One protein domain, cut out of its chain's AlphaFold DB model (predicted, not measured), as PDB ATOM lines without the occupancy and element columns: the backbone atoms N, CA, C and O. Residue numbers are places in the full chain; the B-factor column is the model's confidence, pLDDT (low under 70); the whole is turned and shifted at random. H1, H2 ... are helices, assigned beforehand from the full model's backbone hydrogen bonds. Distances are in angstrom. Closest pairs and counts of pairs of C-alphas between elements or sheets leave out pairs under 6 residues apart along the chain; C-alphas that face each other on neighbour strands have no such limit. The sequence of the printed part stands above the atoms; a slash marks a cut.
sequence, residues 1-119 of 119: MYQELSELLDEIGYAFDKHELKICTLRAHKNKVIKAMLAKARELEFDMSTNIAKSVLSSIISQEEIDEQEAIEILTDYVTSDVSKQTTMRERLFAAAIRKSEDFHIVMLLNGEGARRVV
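This is residues 1 to 119 of the 119 residues of an uncharacterized protein of Vibrio europaeus (UniProt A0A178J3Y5). A small head of crossing helices, made by H3, H4, H5 and the second half of the long H2, has two arms: the first half of H2, with H1 folded back beside its beginning, and H6, which sticks out with residues 102 to 107 and 109 to 117. H3 packs on H2, H4 and H5. The printed part has 119 residues with six named helices, H1 to H6 in chain order, and no named strand; its class is all helix. It is loose, with a radius of gyration of the C-alphas of 18.7 A, and flat, spanning 53 by 53 by 21 A.

H1, residues 2 to 11, touches H2, residues 18 to 43, at Tyr 2 and Thr 25, their closest C-alphas, 6.1 A apart; they run opposite ways at a steep tilt of 48 degrees. H2 touches H3, residues 51 to 61, with residues 30 to 37 alone; the closest C-alphas, of Lys 30 and Ile 61, are 6.6 A apart. H2 touches H4, residues 68 to 80, closest at the C-alphas of Val 33 and Glu 68, 4.8 A. H3 and H4 form a helical hairpin, closest at the C-alphas of Ile 60 and Ala 71, 6.3 A. H3 touches H5, residues 83 to 98, closest at the C-alphas of Ser 59 and Leu 93, 5.5 A. H4 and H5 form another helical hairpin, closest at the C-alphas of Tyr 78 and Gln 86, 5.6 A. H6, residues 102 to 117, is close to but not clearly touching H5, about perpendicular at 82 degrees. Every O i to N i+4 pair is within hydrogen-bond range in H1 to H5, and 11 of 12 in H6.

H1 begins at C-alpha 2 (-37.072, 43.651, -13.848). H2 measures 38.0 A, H5 22.0 A and H6 22.8 A, ending at C-alpha 117 (-32.586, 42.746, -56.631).

The C-alphas farthest apart, of Ile 12 and Val 119, are 60.4 A apart. The printed part has no cut and no long link. Residues 117 to 119 are under pLDDT 70.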
ATOM      1  N   MET A   1     -40.618  40.978 -12.753       73.31
ATOM      2  CA  MET A   1     -39.265  40.906 -12.152       73.31
ATOM      3  C   MET A   1     -38.380  42.134 -12.406       73.31
ATOM      4  O   MET A   1     -38.042  42.787 -11.434       73.31
ATOM      5  N   TYR A   2     -37.956  42.474 -13.639       80.56
ATOM      6  CA  TYR A   2     -37.072  43.651 -13.848       80.56
ATOM      7  C   TYR A   2     -37.749  44.982 -13.484       80.56
ATOM      8  O   TYR A   2     -37.144  45.802 -12.806       80.56
ATOM      9  N   GLN A   3     -39.001  45.170 -13.909       80.56
ATOM     10  CA  GLN A   3     -39.787  46.377 -13.629       80.56
ATOM     11  C   GLN A   3     -39.997  46.578 -12.122       80.56
ATOM     12  O   GLN A   3     -39.591  47.600 -11.588       80.56
ATOM     13  N   GLU A   4     -40.481  45.542 -11.435       82.56
ATOM     14  CA  GLU A   4     -40.672  45.543  -9.976       82.56
ATOM     15  C   GLU A   4     -39.366  45.831  -9.215       82.56
ATOM     16  O   GLU A   4     -39.358  46.583  -8.248       82.56
ATOM     17  N   LEU A   5     -38.234  45.260  -9.651       83.50
ATOM     18  CA  LEU A   5     -36.943  45.494  -8.998       83.50
ATOM     19  C   LEU A   5     -36.423  46.917  -9.243       83.50
ATOM     20  O   LEU A   5     -35.834  47.506  -8.345       83.50
ATOM     21  N   SER A   6     -36.633  47.463 -10.445       81.75
ATOM     22  CA  SER A   6     -36.292  48.855 -10.757       81.75
ATOM     23  C   SER A   6     -37.090  49.822  -9.883       81.75
ATOM     24  O   SER A   6     -36.503  50.741  -9.327       81.75
ATOM     25  N   GLU A   7     -38.396  49.591  -9.734       86.50
ATOM     26  CA  GLU A   7     -39.286  50.414  -8.906       86.50
ATOM     27  C   GLU A   7     -38.865  50.382  -7.433       86.50
ATOM     28  O   GLU A   7     -38.695  51.432  -6.823       86.50
ATOM     29  N   LEU A   8     -38.573  49.196  -6.887       88.19
ATOM     30  CA  LEU A   8     -38.085  49.051  -5.511       88.19
ATOM     31  C   LEU A   8     -36.748  49.766  -5.269       88.19
ATOM     32  O   LEU A   8     -36.544  50.346  -4.205       88.19
ATOM     33  N   LEU A   9     -35.817  49.705  -6.228       87.88
ATOM     34  CA  LEU A   9     -34.518  50.377  -6.119       87.88
ATOM     35  C   LEU A   9     -34.657  51.904  -6.198       87.88
ATOM     36  O   LEU A   9     -33.981  52.614  -5.450       87.88
ATOM     37  N   ASP A  10     -35.555  52.392  -7.057       85.81
ATOM     38  CA  ASP A  10     -35.895  53.812  -7.160       85.81
ATOM     39  C   ASP A  10     -36.562  54.315  -5.859       85.81
ATOM     40  O   ASP A  10     -36.198  55.381  -5.357       85.81
ATOM     41  N   GLU A  11     -37.464  53.533  -5.253       89.19
ATOM     42  CA  GLU A  11     -38.138  53.863  -3.983       89.19
ATOM     43  C   GLU A  11     -37.169  54.021  -2.801       89.19
ATOM     44  O   GLU A  11     -37.367  54.887  -1.946       89.19
ATOM     45  N   ILE A  12     -36.098  53.222  -2.753       90.81
ATOM     46  CA  ILE A  12     -35.063  53.319  -1.708       90.81
ATOM     47  C   ILE A  12     -33.941  54.312  -2.058       90.81
ATOM     48  O   ILE A  12     -32.960  54.417  -1.319       90.81
ATOM     49  N   GLY A  13     -34.067  55.040  -3.173       83.69
ATOM     50  CA  GLY A  13     -33.111  56.060  -3.610       83.69
ATOM     51  C   GLY A  13     -31.757  55.506  -4.061       83.69
ATOM     52  O   GLY A  13     -30.751  56.219  -4.001       83.69
ATOM     53  N   TYR A  14     -31.698  54.240  -4.484       87.12
ATOM     54  CA  TYR A  14     -30.464  53.614  -4.948       87.12
ATOM     55  C   TYR A  14     -30.240  53.913  -6.435       87.12
ATOM     56  O   TYR A  14     -31.066  53.574  -7.275       87.12
ATOM     57  N   ALA A  15     -29.102  54.515  -6.783       86.06
ATOM     58  CA  ALA A  15     -28.731  54.749  -8.178       86.06
ATOM     59  C   ALA A  15     -28.070  53.500  -8.787       86.06
ATOM     60  O   ALA A  15     -27.155  52.925  -8.198       86.06
ATOM     61  N   PHE A  16     -28.496  53.099  -9.986       84.50
ATOM     62  CA  PHE A  16     -27.960  51.929 -10.687       84.50
ATOM     63  C   PHE A  16     -27.929  52.126 -12.207       84.50
ATOM     64  O   PHE A  16     -28.678  52.925 -12.772       84.50
ATOM     65  N   ASP A  17     -27.081  51.349 -12.884       89.75
ATOM     66  CA  ASP A  17     -27.101  51.236 -14.341       89.75
ATOM     67  C   ASP A  17     -28.274  50.339 -14.778       89.75
ATOM     68  O   ASP A  17     -28.348  49.147 -14.456       89.75
ATOM     69  N   LYS A  18     -29.221  50.919 -15.524       86.38
ATOM     70  CA  LYS A  18     -30.440  50.228 -15.973       86.38
ATOM     71  C   LYS A  18     -30.152  49.049 -16.899       86.38
ATOM     72  O   LYS A  18     -30.900  48.066 -16.869       86.38
ATOM     73  N   HIS A  19     -29.118  49.147 -17.730       87.44
ATOM     74  CA  HIS A  19     -28.729  48.096 -18.660       87.44
ATOM     75  C   HIS A  19     -28.086  46.929 -17.911       87.44
ATOM     76  O   HIS A  19     -28.479  45.777 -18.111       87.44
ATOM     77  N   GLU A  20     -27.175  47.228 -16.986       89.50
ATOM     78  CA  GLU A  20     -26.537  46.217 -16.146       89.50
ATOM     79  C   GLU A  20     -27.569  45.478 -15.283       89.50
ATOM     80  O   GLU A  20     -27.590  44.243 -15.268       89.50
ATOM     81  N   LEU A  21     -28.507  46.200 -14.656       88.25
ATOM     82  CA  LEU A  21     -29.594  45.589 -13.884       88.25
ATOM     83  C   LEU A  21     -30.458  44.659 -14.750       88.25
ATOM     84  O   LEU A  21     -30.829  43.563 -14.317       88.25
ATOM     85  N   LYS A  22     -30.756  45.051 -15.995       88.44
ATOM     86  CA  LYS A  22     -31.527  44.220 -16.935       88.44
ATOM     87  C   LYS A  22     -30.787  42.930 -17.288       88.44
ATOM     88  O   LYS A  22     -31.387  41.857 -17.322       88.44
ATOM     89  N   ILE A  23     -29.475  43.005 -17.510       89.06
ATOM     90  CA  ILE A  23     -28.649  41.822 -17.778       89.06
ATOM     91  C   ILE A  23     -28.582  40.918 -16.544       89.06
ATOM     92  O   ILE A  23     -28.744  39.701 -16.665       89.06
ATOM     93  N   CYS A  24     -28.364  41.484 -15.358       89.50
ATOM     94  CA  CYS A  24     -28.272  40.729 -14.110       89.50
ATOM     95  C   CYS A  24     -29.588  40.025 -13.766       89.50
ATOM     96  O   CYS A  24     -29.574  38.841 -13.432       89.50
ATOM     97  N   THR A  25     -30.724  40.708 -13.919       89.44
ATOM     98  CA  THR A  25     -32.054  40.112 -13.717       89.44
ATOM     99  C   THR A  25     -32.330  38.994 -14.717       89.44
ATOM    100  O   THR A  25     -32.767  37.916 -14.314       89.44
ATOM    101  N   LEU A  26     -31.994  39.186 -15.996       89.69
ATOM    102  CA  LEU A  26     -32.098  38.128 -16.999       89.69
ATOM    103  C   LEU A  26     -31.220  36.921 -16.637       89.69
ATOM    104  O   LEU A  26     -31.698  35.790 -16.649       89.69
ATOM    105  N   ARG A  27     -29.952  37.139 -16.269       90.19
ATOM    106  CA  ARG A  27     -29.035  36.064 -15.848       90.19
ATOM    107  C   ARG A  27     -29.557  35.319 -14.622       90.19
ATOM    108  O   ARG A  27     -29.509  34.092 -14.601       90.19
ATOM    109  N   ALA A  28     -30.068  36.035 -13.622       91.50
ATOM    110  CA  ALA A  28     -30.643  35.440 -12.422       91.50
ATOM    111  C   ALA A  28     -31.860  34.565 -12.756       91.50
ATOM    112  O   ALA A  28     -31.914  33.414 -12.319       91.50
ATOM    113  N   HIS A  29     -32.773  35.068 -13.597       91.25
ATOM    114  CA  HIS A  29     -33.926  34.308 -14.092       91.25
ATOM    115  C   HIS A  29     -33.494  33.027 -14.802       91.25
ATOM    116  O   HIS A  29     -33.877  31.926 -14.415       91.25
ATOM    117  N   LYS A  30     -32.618  33.153 -15.804       92.38
ATOM    118  CA  LYS A  30     -32.147  32.012 -16.598       92.38
ATOM    119  C   LYS A  30     -31.413  30.987 -15.729       92.38
ATOM    120  O   LYS A  30     -31.627  29.792 -15.899       92.38
ATOM    121  N   ASN A  31     -30.623  31.427 -14.748       93.31
ATOM    122  CA  ASN A  31     -29.971  30.535 -13.785       93.31
ATOM    123  C   ASN A  31     -30.969  29.766 -12.913       93.31
ATOM    124  O   ASN A  31     -30.726  28.597 -12.608       93.31
ATOM    125  N   LYS A  32     -32.070  30.401 -12.500       94.19
ATOM    126  CA  LYS A  32     -33.138  29.744 -11.737       94.19
ATOM    127  C   LYS A  32     -33.774  28.623 -12.566       94.19
ATOM    128  O   LYS A  32     -33.764  27.471 -12.135       94.19
ATOM    129  N   VAL A  33     -34.180  28.940 -13.796       95.81
ATOM    130  CA  VAL A  33     -34.771  27.981 -14.745       95.81
ATOM    131  C   VAL A  33     -33.804  26.832 -15.066       95.81
ATOM    132  O   VAL A  33     -34.191  25.670 -14.990       95.81
ATOM    133  N   ILE A  34     -32.522  27.122 -15.330       94.81
ATOM    134  CA  ILE A  34     -31.487  26.095 -15.570       94.81
ATOM    135  C   ILE A  34     -31.394  25.114 -14.404       94.81
ATOM    136  O   ILE A  34     -31.342  23.903 -14.622       94.81
ATOM    137  N   LYS A  35     -31.357  25.609 -13.163       95.38
ATOM    138  CA  LYS A  35     -31.250  24.744 -11.981       95.38
ATOM    139  C   LYS A  35     -32.459  23.819 -11.857       95.38
ATOM    140  O   LYS A  35     -32.264  22.630 -11.604       95.38
ATOM    141  N   ALA A  36     -33.662  24.345 -12.078       95.88
ATOM    142  CA  ALA A  36     -34.900  23.573 -12.056       95.88
ATOM    143  C   ALA A  36     -34.902  22.482 -13.146       95.88
ATOM    144  O   ALA A  36     -35.121  21.306 -12.857       95.88
ATOM    145  N   MET A  37     -34.521  22.834 -14.376       96.19
ATOM    146  CA  MET A  37     -34.397  21.874 -15.477       96.19
ATOM    147  C   MET A  37     -33.331  20.804 -15.229       96.19
ATOM    148  O   MET A  37     -33.554  19.643 -15.545       96.19
ATOM    149  N   LEU A  38     -32.174  21.153 -14.656       95.88
ATOM    150  CA  LEU A  38     -31.115  20.185 -14.337       95.88
ATOM    151  C   LEU A  38     -31.495  19.246 -13.186       95.88
ATOM    152  O   LEU A  38     -30.990  18.125 -13.117       95.88
ATOM    153  N   ALA A  39     -32.335  19.696 -12.252       96.56
ATOM    154  CA  ALA A  39     -32.942  18.807 -11.267       96.56
ATOM    155  C   ALA A  39     -33.894  17.831 -11.970       96.56
ATOM    156  O   ALA A  39     -33.734  16.620 -11.827       96.56
ATOM    157  N   LYS A  40     -34.775  18.343 -12.841       96.81
ATOM    158  CA  LYS A  40     -35.728  17.508 -13.573       96.81
ATOM    159  C   LYS A  40     -35.070  16.511 -14.528       96.81
ATOM    160  O   LYS A  40     -35.468  15.356 -14.573       96.81
ATOM    161  N   ALA A  41     -34.028  16.920 -15.250       96.00
ATOM    162  CA  ALA A  41     -33.264  16.040 -16.132       96.00
ATOM    163  C   ALA A  41     -32.671  14.844 -15.371       96.00
ATOM    164  O   ALA A  41     -32.680  13.731 -15.883       96.00
ATOM    165  N   ARG A  42     -32.201  15.064 -14.133       96.06
ATOM    166  CA  ARG A  42     -31.693  13.990 -13.267       96.06
ATOM    167  C   ARG A  42     -32.799  13.040 -12.811       96.06
ATOM    168  O   ARG A  42     -32.569  11.840 -12.813       96.06
ATOM    169  N   GLU A  43     -33.978  13.556 -12.464       96.81
ATOM    170  CA  GLU A  43     -35.146  12.721 -12.127       96.81
ATOM    171  C   GLU A  43     -35.601  11.844 -13.298       96.81
ATOM    172  O   GLU A  43     -36.047  10.722 -13.086       96.81
ATOM    173  N   LEU A  44     -35.501  12.361 -14.523       96.00
ATOM    174  CA  LEU A  44     -35.891  11.661 -15.750       96.00
ATOM    175  C   LEU A  44     -34.776  10.768 -16.323       96.00
ATOM    176  O   LEU A  44     -34.933  10.260 -17.431       96.00
ATOM    177  N   GLU A  45     -33.644  10.630 -15.623       95.19
ATOM    178  CA  GLU A  45     -32.449   9.906 -16.092       95.19
ATOM    179  C   GLU A  45     -31.966  10.361 -17.486       95.19
ATOM    180  O   GLU A  45     -31.400   9.598 -18.269       95.19
ATOM    181  N   PHE A  46     -32.176  11.639 -17.812       94.19
ATOM    182  CA  PHE A  46     -31.805  12.199 -19.103       94.19
ATOM    183  C   PHE A  46     -30.293  12.450 -19.181       94.19
ATOM    184  O   PHE A  46     -29.736  13.236 -18.406       94.19
ATOM    185  N   ASP A  47     -29.618  11.804 -20.139       92.56
ATOM    186  CA  ASP A  47     -28.163  11.891 -20.289       92.56
ATOM    187  C   ASP A  47     -27.697  13.264 -20.805       92.56
ATOM    188  O   ASP A  47     -27.663  13.564 -22.004       92.56
ATOM    189  N   MET A  48     -27.248  14.085 -19.859       89.94
ATOM    190  CA  MET A  48     -26.696  15.418 -20.092       89.94
ATOM    191  C   MET A  48     -25.239  15.426 -20.581       89.94
ATOM    192  O   MET A  48     -24.665  16.507 -20.747       89.94
ATOM    193  N   SER A  49     -24.603  14.273 -20.817       92.25
ATOM    194  CA  SER A  49     -23.222  14.219 -21.318       92.25
ATOM    195  C   SER A  49     -23.113  14.723 -22.766       92.25
ATOM    196  O   SER A  49     -22.137  15.392 -23.131       92.25
ATOM    197  N   THR A  50     -24.159  14.492 -23.565       94.31
ATOM    198  CA  THR A  50     -24.171  14.774 -25.002       94.31
ATOM    199  C   THR A  50     -24.364  16.258 -25.327       94.31
ATOM    200  O   THR A  50     -25.077  17.000 -24.645       94.31
ATOM    201  N   ASN A  51     -23.767  16.707 -26.436       95.00
ATOM    202  CA  ASN A  51     -23.993  18.065 -26.945       95.00
ATOM    203  C   ASN A  51     -25.450  18.286 -27.366       95.00
ATOM    204  O   ASN A  51     -25.954  19.399 -27.238       95.00
ATOM    205  N   ILE A  52     -26.139  17.237 -27.825       93.62
ATOM    206  CA  ILE A  52     -27.554  17.309 -28.201       93.62
ATOM    207  C   ILE A  52     -28.404  17.638 -26.972       93.62
ATOM    208  O   ILE A  52     -29.158  18.608 -27.013       93.62
ATOM    209  N   ALA A  53     -28.234  16.909 -25.865       93.81
ATOM    210  CA  ALA A  53     -28.964  17.166 -24.624       93.81
ATOM    211  C   ALA A  53     -28.718  18.589 -24.098       93.81
ATOM    212  O   ALA A  53     -29.662  19.334 -23.829       93.81
ATOM    213  N   LYS A  54     -27.450  19.016 -24.051       95.38
ATOM    214  CA  LYS A  54     -27.073  20.388 -23.666       95.38
ATOM    215  C   LYS A  54     -27.715  21.443 -24.569       95.38
ATOM    216  O   LYS A  54     -28.182  22.469 -24.072       95.38
ATOM    217  N   SER A  55     -27.769  21.190 -25.875       95.50
ATOM    218  CA  SER A  55     -28.375  22.103 -26.851       95.50
ATOM    219  C   SER A  55     -29.888  22.194 -26.682       95.50
ATOM    220  O   SER A  55     -30.437  23.288 -26.791       95.50
ATOM    221  N   VAL A  56     -30.569  21.084 -26.371       96.12
ATOM    222  CA  VAL A  56     -32.015  21.075 -26.089       96.12
ATOM    223  C   VAL A  56     -32.326  21.943 -24.875       96.12
ATOM    224  O   VAL A  56     -33.129  22.864 -24.998       96.12
ATOM    225  N   LEU A  57     -31.636  21.737 -23.746       95.31
ATOM    226  CA  LEU A  57     -31.828  22.574 -22.555       95.31
ATOM    227  C   LEU A  57     -31.550  24.048 -22.864       95.31
ATOM    228  O   LEU A  57     -32.381  24.908 -22.582       95.31
ATOM    229  N   SER A  58     -30.414  24.333 -23.505       94.25
ATOM    230  CA  SER A  58     -30.037  25.704 -23.872       94.25
ATOM    231  C   SER A  58     -31.094  26.368 -24.757       94.25
ATOM    232  O   SER A  58     -31.417  27.537 -24.560       94.25
ATOM    233  N   SER A  59     -31.684  25.620 -25.691       95.25
ATOM    234  CA  SER A  59     -32.713  26.131 -26.597       95.25
ATOM    235  C   SER A  59     -34.040  26.380 -25.886       95.25
ATOM    236  O   SER A  59     -34.659  27.413 -26.132       95.25
ATOM    237  N   ILE A  60     -34.449  25.504 -24.961       96.06
ATOM    238  CA  ILE A  60     -35.628  25.727 -24.107       96.06
ATOM    239  C   ILE A  60     -35.444  27.027 -23.314       96.06
ATOM    240  O   ILE A  60     -36.269  27.929 -23.400       96.06
ATOM    241  N   ILE A  61     -34.302  27.180 -22.644       93.19
ATOM    242  CA  ILE A  61     -33.993  28.354 -21.816       93.19
ATOM    243  C   ILE A  61     -33.815  29.628 -22.649       93.19
ATOM    244  O   ILE A  61     -34.029  30.722 -22.134       93.19
ATOM    245  N   SER A  62     -33.452  29.532 -23.930       90.44
ATOM    246  CA  SER A  62     -33.316  30.697 -24.820       90.44
ATOM    247  C   SER A  62     -34.651  31.355 -25.201       90.44
ATOM    248  O   SER A  62     -34.669  32.484 -25.710       90.44
ATOM    249  N   GLN A  63     -35.776  30.682 -24.937       90.25
ATOM    250  CA  GLN A  63     -37.101  31.245 -25.174       90.25
ATOM    251  C   GLN A  63     -37.323  32.503 -24.324       90.25
ATOM    252  O   GLN A  63     -36.763  32.668 -23.232       90.25
ATOM    253  N   GLU A  64     -38.056  33.459 -24.889       84.62
ATOM    254  CA  GLU A  64     -38.391  34.694 -24.179       84.62
ATOM    255  C   GLU A  64     -39.391  34.377 -23.078       84.62
ATOM    256  O   GLU A  64     -40.269  33.553 -23.286       84.62
ATOM    257  N   GLU A  65     -39.192  34.981 -21.908       84.56
ATOM    258  CA  GLU A  65     -40.115  34.901 -20.763       84.56
ATOM    259  C   GLU A  65     -40.433  33.503 -20.212       84.56
ATOM    260  O   GLU A  65     -41.175  33.411 -19.244       84.56
ATOM    261  N   ILE A  66     -39.790  32.446 -20.719       92.69
ATOM    262  CA  ILE A  66     -39.988  31.084 -20.218       92.69
ATOM    263  C   ILE A  66     -39.758  31.003 -18.707       92.69
ATOM    264  O   ILE A  66     -38.705  31.429 -18.205       92.69
ATOM    265  N   ASP A  67     -40.736  30.464 -17.991       93.88
ATOM    266  CA  ASP A  67     -40.654  30.230 -16.555       93.88
ATOM    267  C   ASP A  67     -40.154  28.811 -16.228       93.88
ATOM    268  O   ASP A  67     -39.812  28.014 -17.105       93.88
ATOM    269  N   GLU A  68     -40.014  28.510 -14.937       95.31
ATOM    270  CA  GLU A  68     -39.520  27.207 -14.479       95.31
ATOM    271  C   GLU A  68     -40.462  26.055 -14.834       95.31
ATOM    272  O   GLU A  68     -39.990  24.980 -15.209       95.31
ATOM    273  N   GLN A  69     -41.770  26.274 -14.704       95.62
ATOM    274  CA  GLN A  69     -42.793  25.254 -14.894       95.62
ATOM    275  C   GLN A  69     -42.883  24.886 -16.377       95.62
ATOM    276  O   GLN A  69     -42.759  23.714 -16.729       95.62
ATOM    277  N   GLU A  70     -42.980  25.888 -17.248       96.44
ATOM    278  CA  GLU A  70     -43.026  25.706 -18.697       96.44
ATOM    279  C   GLU A  70     -41.751  25.019 -19.213       96.44
ATOM    280  O   GLU A  70     -41.808  24.076 -20.006       96.44
ATOM    281  N   ALA A  71     -40.577  25.423 -18.717       97.12
ATOM    282  CA  ALA A  71     -39.317  24.793 -19.099       97.12
ATOM    283  C   ALA A  71     -39.238  23.313 -18.681       97.12
ATOM    284  O   ALA A  71     -38.734  22.478 -19.441       97.12
ATOM    285  N   ILE A  72     -39.739  22.983 -17.486       97.81
ATOM    286  CA  ILE A  72     -39.834  21.606 -16.982       97.81
ATOM    287  C   ILE A  72     -40.809  20.780 -17.821       97.81
ATOM    288  O   ILE A  72     -40.504  19.629 -18.140       97.81
ATOM    289  N   GLU A  73     -41.957  21.342 -18.188       97.69
ATOM    290  CA  GLU A  73     -42.971  20.664 -18.997       97.69
ATOM    291  C   GLU A  73     -42.439  20.345 -20.395       97.69
ATOM    292  O   GLU A  73     -42.528  19.198 -20.832       97.69
ATOM    293  N   ILE A  74     -41.785  21.307 -21.054       97.31
ATOM    294  CA  ILE A  74     -41.172  21.089 -22.373       97.31
ATOM    295  C   ILE A  74     -40.068  20.026 -22.299       97.31
ATOM    296  O   ILE A  74     -39.983  19.168 -23.180       97.31
ATOM    297  N   LEU A  75     -39.218  20.065 -21.265       97.62
ATOM    298  CA  LEU A  75     -38.177  19.051 -21.068       97.62
ATOM    299  C   LEU A  75     -38.787  17.667 -20.833       97.62
ATOM    300  O   LEU A  75     -38.329  16.692 -21.423       97.62
ATOM    301  N   THR A  76     -39.809  17.584 -19.982       97.81
ATOM    302  CA  THR A  76     -40.482  16.321 -19.669       97.81
ATOM    303  C   THR A  76     -41.102  15.736 -20.931       97.81
ATOM    304  O   THR A  76     -40.805  14.591 -21.260       97.81
ATOM    305  N   ASP A  77     -41.855  16.541 -21.689       97.62
ATOM    306  CA  ASP A  77     -42.458  16.107 -22.950       97.62
ATOM    307  C   ASP A  77     -41.396  15.627 -23.945       97.62
ATOM    308  O   ASP A  77     -41.566  14.581 -24.568       97.62
ATOM    309  N   TYR A  78     -40.263  16.328 -24.052       97.25
ATOM    310  CA  TYR A  78     -39.154  15.905 -24.904       97.25
ATOM    311  C   TYR A  78     -38.597  14.535 -24.486       97.25
ATOM    312  O   TYR A  78     -38.488  13.637 -25.321       97.25
ATOM    313  N   VAL A  79     -38.267  14.346 -23.206       96.25
ATOM    314  CA  VAL A  79     -37.633  13.107 -22.724       96.25
ATOM    315  C   VAL A  79     -38.573  11.905 -22.833       96.25
ATOM    316  O   VAL A  79     -38.123  10.821 -23.194       96.25
ATOM    317  N   THR A  80     -39.872  12.086 -22.579       96.25
ATOM    318  CA  THR A  80     -40.851  10.986 -22.611       96.25
ATOM    319  C   THR A  80     -41.422  10.696 -24.000       96.25
ATOM    320  O   THR A  80     -42.168   9.733 -24.164       96.25
ATOM    321  N   SER A  81     -41.126  11.532 -24.996       96.56
ATOM    322  CA  SER A  81     -41.612  11.363 -26.367       96.56
ATOM    323  C   SER A  81     -40.801  10.339 -27.163       96.56
ATOM    324  O   SER A  81     -39.633  10.081 -26.880       96.56
ATOM    325  N   ASP A  82     -41.406   9.795 -28.220       96.69
ATOM    326  CA  ASP A  82     -40.683   8.982 -29.197       96.69
ATOM    327  C   ASP A  82     -39.655   9.802 -30.004       96.69
ATOM    328  O   ASP A  82     -39.654  11.036 -30.018       96.69
ATOM    329  N   VAL A  83     -38.784   9.095 -30.727       94.75
ATOM    330  CA  VAL A  83     -37.681   9.682 -31.505       94.75
ATOM    331  C   VAL A  83     -38.165  10.657 -32.589       94.75
ATOM    332  O   VAL A  83     -37.491  11.656 -32.869       94.75
ATOM    333  N   SER A  84     -39.322  10.400 -33.203       96.50
ATOM    334  CA  SER A  84     -39.877  11.252 -34.262       96.50
ATOM    335  C   SER A  84     -40.319  12.599 -33.690       96.50
ATOM    336  O   SER A  84     -39.943  13.671 -34.185       96.50
ATOM    337  N   LYS A  85     -41.044  12.557 -32.569       96.62
ATOM    338  CA  LYS A  85     -41.489  13.758 -31.867       96.62
ATOM    339  C   LYS A  85     -40.318  14.510 -31.233       96.62
ATOM    340  O   LYS A  85     -40.246  15.727 -31.391       96.62
ATOM    341  N   GLN A  86     -39.349  13.816 -30.635       96.00
ATOM    342  CA  GLN A  86     -38.104  14.428 -30.151       96.00
ATOM    343  C   GLN A  86     -37.380  15.197 -31.258       96.00
ATOM    344  O   GLN A  86     -36.965  16.338 -31.058       96.00
ATOM    345  N   THR A  87     -37.266  14.602 -32.447       96.50
ATOM    346  CA  THR A  87     -36.621  15.239 -33.603       96.50
ATOM    347  C   THR A  87     -37.352  16.516 -34.010       96.50
ATOM    348  O   THR A  87     -36.726  17.572 -34.103       96.50
ATOM    349  N   THR A  88     -38.677  16.448 -34.138       97.00
ATOM    350  CA  THR A  88     -39.515  17.604 -34.497       97.00
ATOM    351  C   THR A  88     -39.417  18.725 -33.454       97.00
ATOM    352  O   THR A  88     -39.250  19.900 -33.792       97.00
ATOM    353  N   MET A  89     -39.478  18.379 -32.165       97.00
ATOM    354  CA  MET A  89     -39.341  19.343 -31.069       97.00
ATOM    355  C   MET A  89     -37.964  20.004 -31.076       97.00
ATOM    356  O   MET A  89     -37.869  21.225 -30.943       97.00
ATOM    357  N   ARG A  90     -36.905  19.210 -31.259       95.56
ATOM    358  CA  ARG A  90     -35.523  19.690 -31.326       95.56
ATOM    359  C   ARG A  90     -35.338  20.686 -32.464       95.56
ATOM    360  O   ARG A  90     -34.779  21.753 -32.238       95.56
ATOM    361  N   GLU A  91     -35.825  20.372 -33.659       96.44
ATOM    362  CA  GLU A  91     -35.736  21.271 -34.816       96.44
ATOM    363  C   GLU A  91     -36.450  22.598 -34.562       96.44
ATOM    364  O   GLU A  91     -35.882  23.663 -34.809       96.44
ATOM    365  N   ARG A  92     -37.658  22.551 -33.985       95.88
ATOM    366  CA  ARG A  92     -38.408  23.756 -33.608       95.88
ATOM    367  C   ARG A  92     -37.644  24.604 -32.589       95.88
ATOM    368  O   ARG A  92     -37.538  25.817 -32.768       95.88
ATOM    369  N   LEU A  93     -37.117  23.976 -31.539       95.62
ATOM    370  CA  LEU A  93     -36.349  24.643 -30.486       95.62
ATOM    371  C   LEU A  93     -35.078  25.288 -31.047       95.62
ATOM    372  O   LEU A  93     -34.801  26.452 -30.764       95.62
ATOM    373  N   PHE A  94     -34.335  24.560 -31.879       95.69
ATOM    374  CA  PHE A  94     -33.086  25.047 -32.460       95.69
ATOM    375  C   PHE A  94     -33.342  26.190 -33.436       95.69
ATOM    376  O   PHE A  94     -32.662  27.209 -33.368       95.69
ATOM    377  N   ALA A  95     -34.359  26.078 -34.294       93.81
ATOM    378  CA  ALA A  95     -34.738  27.154 -35.201       93.81
ATOM    379  C   ALA A  95     -35.149  28.424 -34.440       93.81
ATOM    380  O   ALA A  95     -34.752  29.523 -34.822       93.81
ATOM    381  N   ALA A  96     -35.913  28.287 -33.351       91.88
ATOM    382  CA  ALA A  96     -36.296  29.420 -32.512       91.88
ATOM    383  C   ALA A  96     -35.077  30.088 -31.854       91.88
ATOM    384  O   ALA A  96     -34.981  31.313 -31.871       91.88
ATOM    385  N   ALA A  97     -34.131  29.299 -31.338       92.25
ATOM    386  CA  ALA A  97     -32.898  29.812 -30.743       92.25
ATOM    387  C   ALA A  97     -32.002  30.514 -31.782       92.25
ATOM    388  O   ALA A  97     -31.543  31.630 -31.552       92.25
ATOM    389  N   ILE A  98     -31.806  29.897 -32.953       92.44
ATOM    390  CA  ILE A  98     -30.991  30.443 -34.050       92.44
ATOM    391  C   ILE A  98     -31.559  31.769 -34.557       92.44
ATOM    392  O   ILE A  98     -30.795  32.691 -34.813       92.44
ATOM    393  N   ARG A  99     -32.886  31.917 -34.655       88.81
ATOM    394  CA  ARG A  99     -33.520  33.173 -35.101       88.81
ATOM    395  C   ARG A  99     -33.195  34.382 -34.224       88.81
ATOM    396  O   ARG A  99     -33.379  35.505 -34.683       88.81
ATOM    397  N   LYS A 100     -32.740  34.162 -32.988       86.62
ATOM    398  CA  LYS A 100     -32.305  35.228 -32.081       86.62
ATOM    399  C   LYS A 100     -30.835  35.603 -32.253       86.62
ATOM    400  O   LYS A 100     -30.398  36.565 -31.629       86.62
ATOM    401  N   SER A 101     -30.061  34.854 -33.041       89.50
ATOM    402  CA  SER A 101     -28.670  35.208 -33.297       89.50
ATOM    403  C   SER A 101     -28.585  36.379 -34.272       89.50
ATOM    404  O   SER A 101     -29.330  36.468 -35.252       89.50
ATOM    405  N   GLU A 102     -27.652  37.284 -33.992       89.88
ATOM    406  CA  GLU A 102     -27.385  38.450 -34.832       89.88
ATOM    407  C   GLU A 102     -26.946  38.025 -36.239       89.88
ATOM    408  O   GLU A 102     -27.488  38.514 -37.229       89.88
ATOM    409  N   ASP A 103     -26.070  37.020 -36.331       92.50
ATOM    410  CA  ASP A 103     -25.617  36.449 -37.603       92.50
ATOM    411  C   ASP A 103     -26.786  35.975 -38.474       92.50
ATOM    412  O   ASP A 103     -26.850  36.273 -39.670       92.50
ATOM    413  N   PHE A 104     -27.748  35.258 -37.883       92.62
ATOM    414  CA  PHE A 104     -28.908  34.775 -38.626       92.62
ATOM    415  C   PHE A 104     -29.807  35.933 -39.068       92.62
ATOM    416  O   PHE A 104     -30.326  35.916 -40.187       92.62
ATOM    417  N   HIS A 105     -29.967  36.954 -38.222       90.94
ATOM    418  CA  HIS A 105     -30.721  38.157 -38.563       90.94
ATOM    419  C   HIS A 105     -30.103  38.906 -39.753       90.94
ATOM    420  O   HIS A 105     -30.819  39.261 -40.691       90.94
ATOM    421  N   ILE A 106     -28.779  39.077 -39.766       92.50
ATOM    422  CA  ILE A 106     -28.049  39.724 -40.866       92.50
ATOM    423  C   ILE A 106     -28.262  38.956 -42.174       92.50
ATOM    424  O   ILE A 106     -28.654  39.543 -43.183       92.50
ATOM    425  N   VAL A 107     -28.059  37.635 -42.165       93.06
ATOM    426  CA  VAL A 107     -28.236  36.804 -43.367       93.06
ATOM    427  C   VAL A 107     -29.685  36.842 -43.867       93.06
ATOM    428  O   VAL A 107     -29.919  36.930 -45.072       93.06
ATOM    429  N   MET A 108     -30.671  36.841 -42.965       90.94
ATOM    430  CA  MET A 108     -32.089  36.994 -43.317       90.94
ATOM    431  C   MET A 108     -32.379  38.318 -44.038       90.94
ATOM    432  O   MET A 108     -33.098  38.317 -45.040       90.94
ATOM    433  N   LEU A 109     -31.814  39.433 -43.563       89.50
ATOM    434  CA  LEU A 109     -31.951  40.736 -44.219       89.50
ATOM    435  C   LEU A 109     -31.330  40.717 -45.620       89.50
ATOM    436  O   LEU A 109     -31.999  41.088 -46.587       89.50
ATOM    437  N   LEU A 110     -30.105  40.202 -45.748       91.19
ATOM    438  CA  LEU A 110     -29.405  40.090 -47.031       91.19
ATOM    439  C   LEU A 110     -30.167  39.219 -48.036       91.19
ATOM    440  O   LEU A 110     -30.265  39.581 -49.207       91.19
ATOM    441  N   ASN A 111     -30.764  38.112 -47.588       90.62
ATOM    442  CA  ASN A 111     -31.617  37.272 -48.432       90.62
ATOM    443  C   ASN A 111     -32.840  38.048 -48.942       90.62
ATOM    444  O   ASN A 111     -33.182  37.967 -50.121       90.62
ATOM    445  N   GLY A 112     -33.486  38.827 -48.067       87.38
ATOM    446  CA  GLY A 112     -34.630  39.664 -48.429       87.38
ATOM    447  C   GLY A 112     -34.273  40.816 -49.373       87.38
ATOM    448  O   GLY A 112     -35.085  41.187 -50.220       87.38
ATOM    449  N   GLU A 113     -33.074  41.383 -49.252       88.12
ATOM    450  CA  GLU A 113     -32.549  42.377 -50.192       88.12
ATOM    451  C   GLU A 113     -32.179  41.750 -51.537       88.12
ATOM    452  O   GLU A 113     -32.547  42.279 -52.585       88.12
ATOM    453  N   GLY A 114     -31.497  40.602 -51.516       83.88
ATOM    454  CA  GLY A 114     -31.127  39.841 -52.704       83.88
ATOM    455  C   GLY A 114     -32.353  39.432 -53.516       83.88
ATOM    456  O   GLY A 114     -32.403  39.691 -54.714       83.88
ATOM    457  N   ALA A 115     -33.394  38.914 -52.862       81.94
ATOM    458  CA  ALA A 115     -34.654  38.564 -53.521       81.94
ATOM    459  C   ALA A 115     -35.315  39.756 -54.240       81.94
ATOM    460  O   ALA A 115     -35.939  39.570 -55.280       81.94
ATOM    461  N   ARG A 116     -35.158  40.985 -53.725       74.38
ATOM    462  CA  ARG A 116     -35.682  42.207 -54.365       74.38
ATOM    463  C   ARG A 116     -34.822  42.716 -55.523       74.38
ATOM    464  O   ARG A 116     -35.312  43.522 -56.305       74.38
ATOM    465  N   ARG A 117     -33.553  42.302 -55.607       69.38
ATOM    466  CA  ARG A 117     -32.586  42.746 -56.631       69.38
ATOM    467  C   ARG A 117     -32.387  41.740 -57.770       69.38
ATOM    468  O   ARG A 117     -31.811  42.111 -58.781       69.38
ATOM    469  N   VAL A 118     -32.831  40.491 -57.611       58.59
ATOM    470  CA  VAL A 118     -32.771  39.433 -58.644       58.59
ATOM    471  C   VAL A 118     -34.019  39.468 -59.555       58.59
ATOM    472  O   VAL A 118     -34.455  38.447 -60.076       58.59
ATOM    473  N   VAL A 119     -34.596  40.656 -59.764       51.91
ATOM    474  CA  VAL A 119     -35.623  40.925 -60.788       51.91
ATOM    475  C   VAL A 119     -35.059  41.912 -61.795       51.91
ATOM    476  O   VAL A 119     -34.522  42.946 -61.339       51.91
TER     477      VAL A 119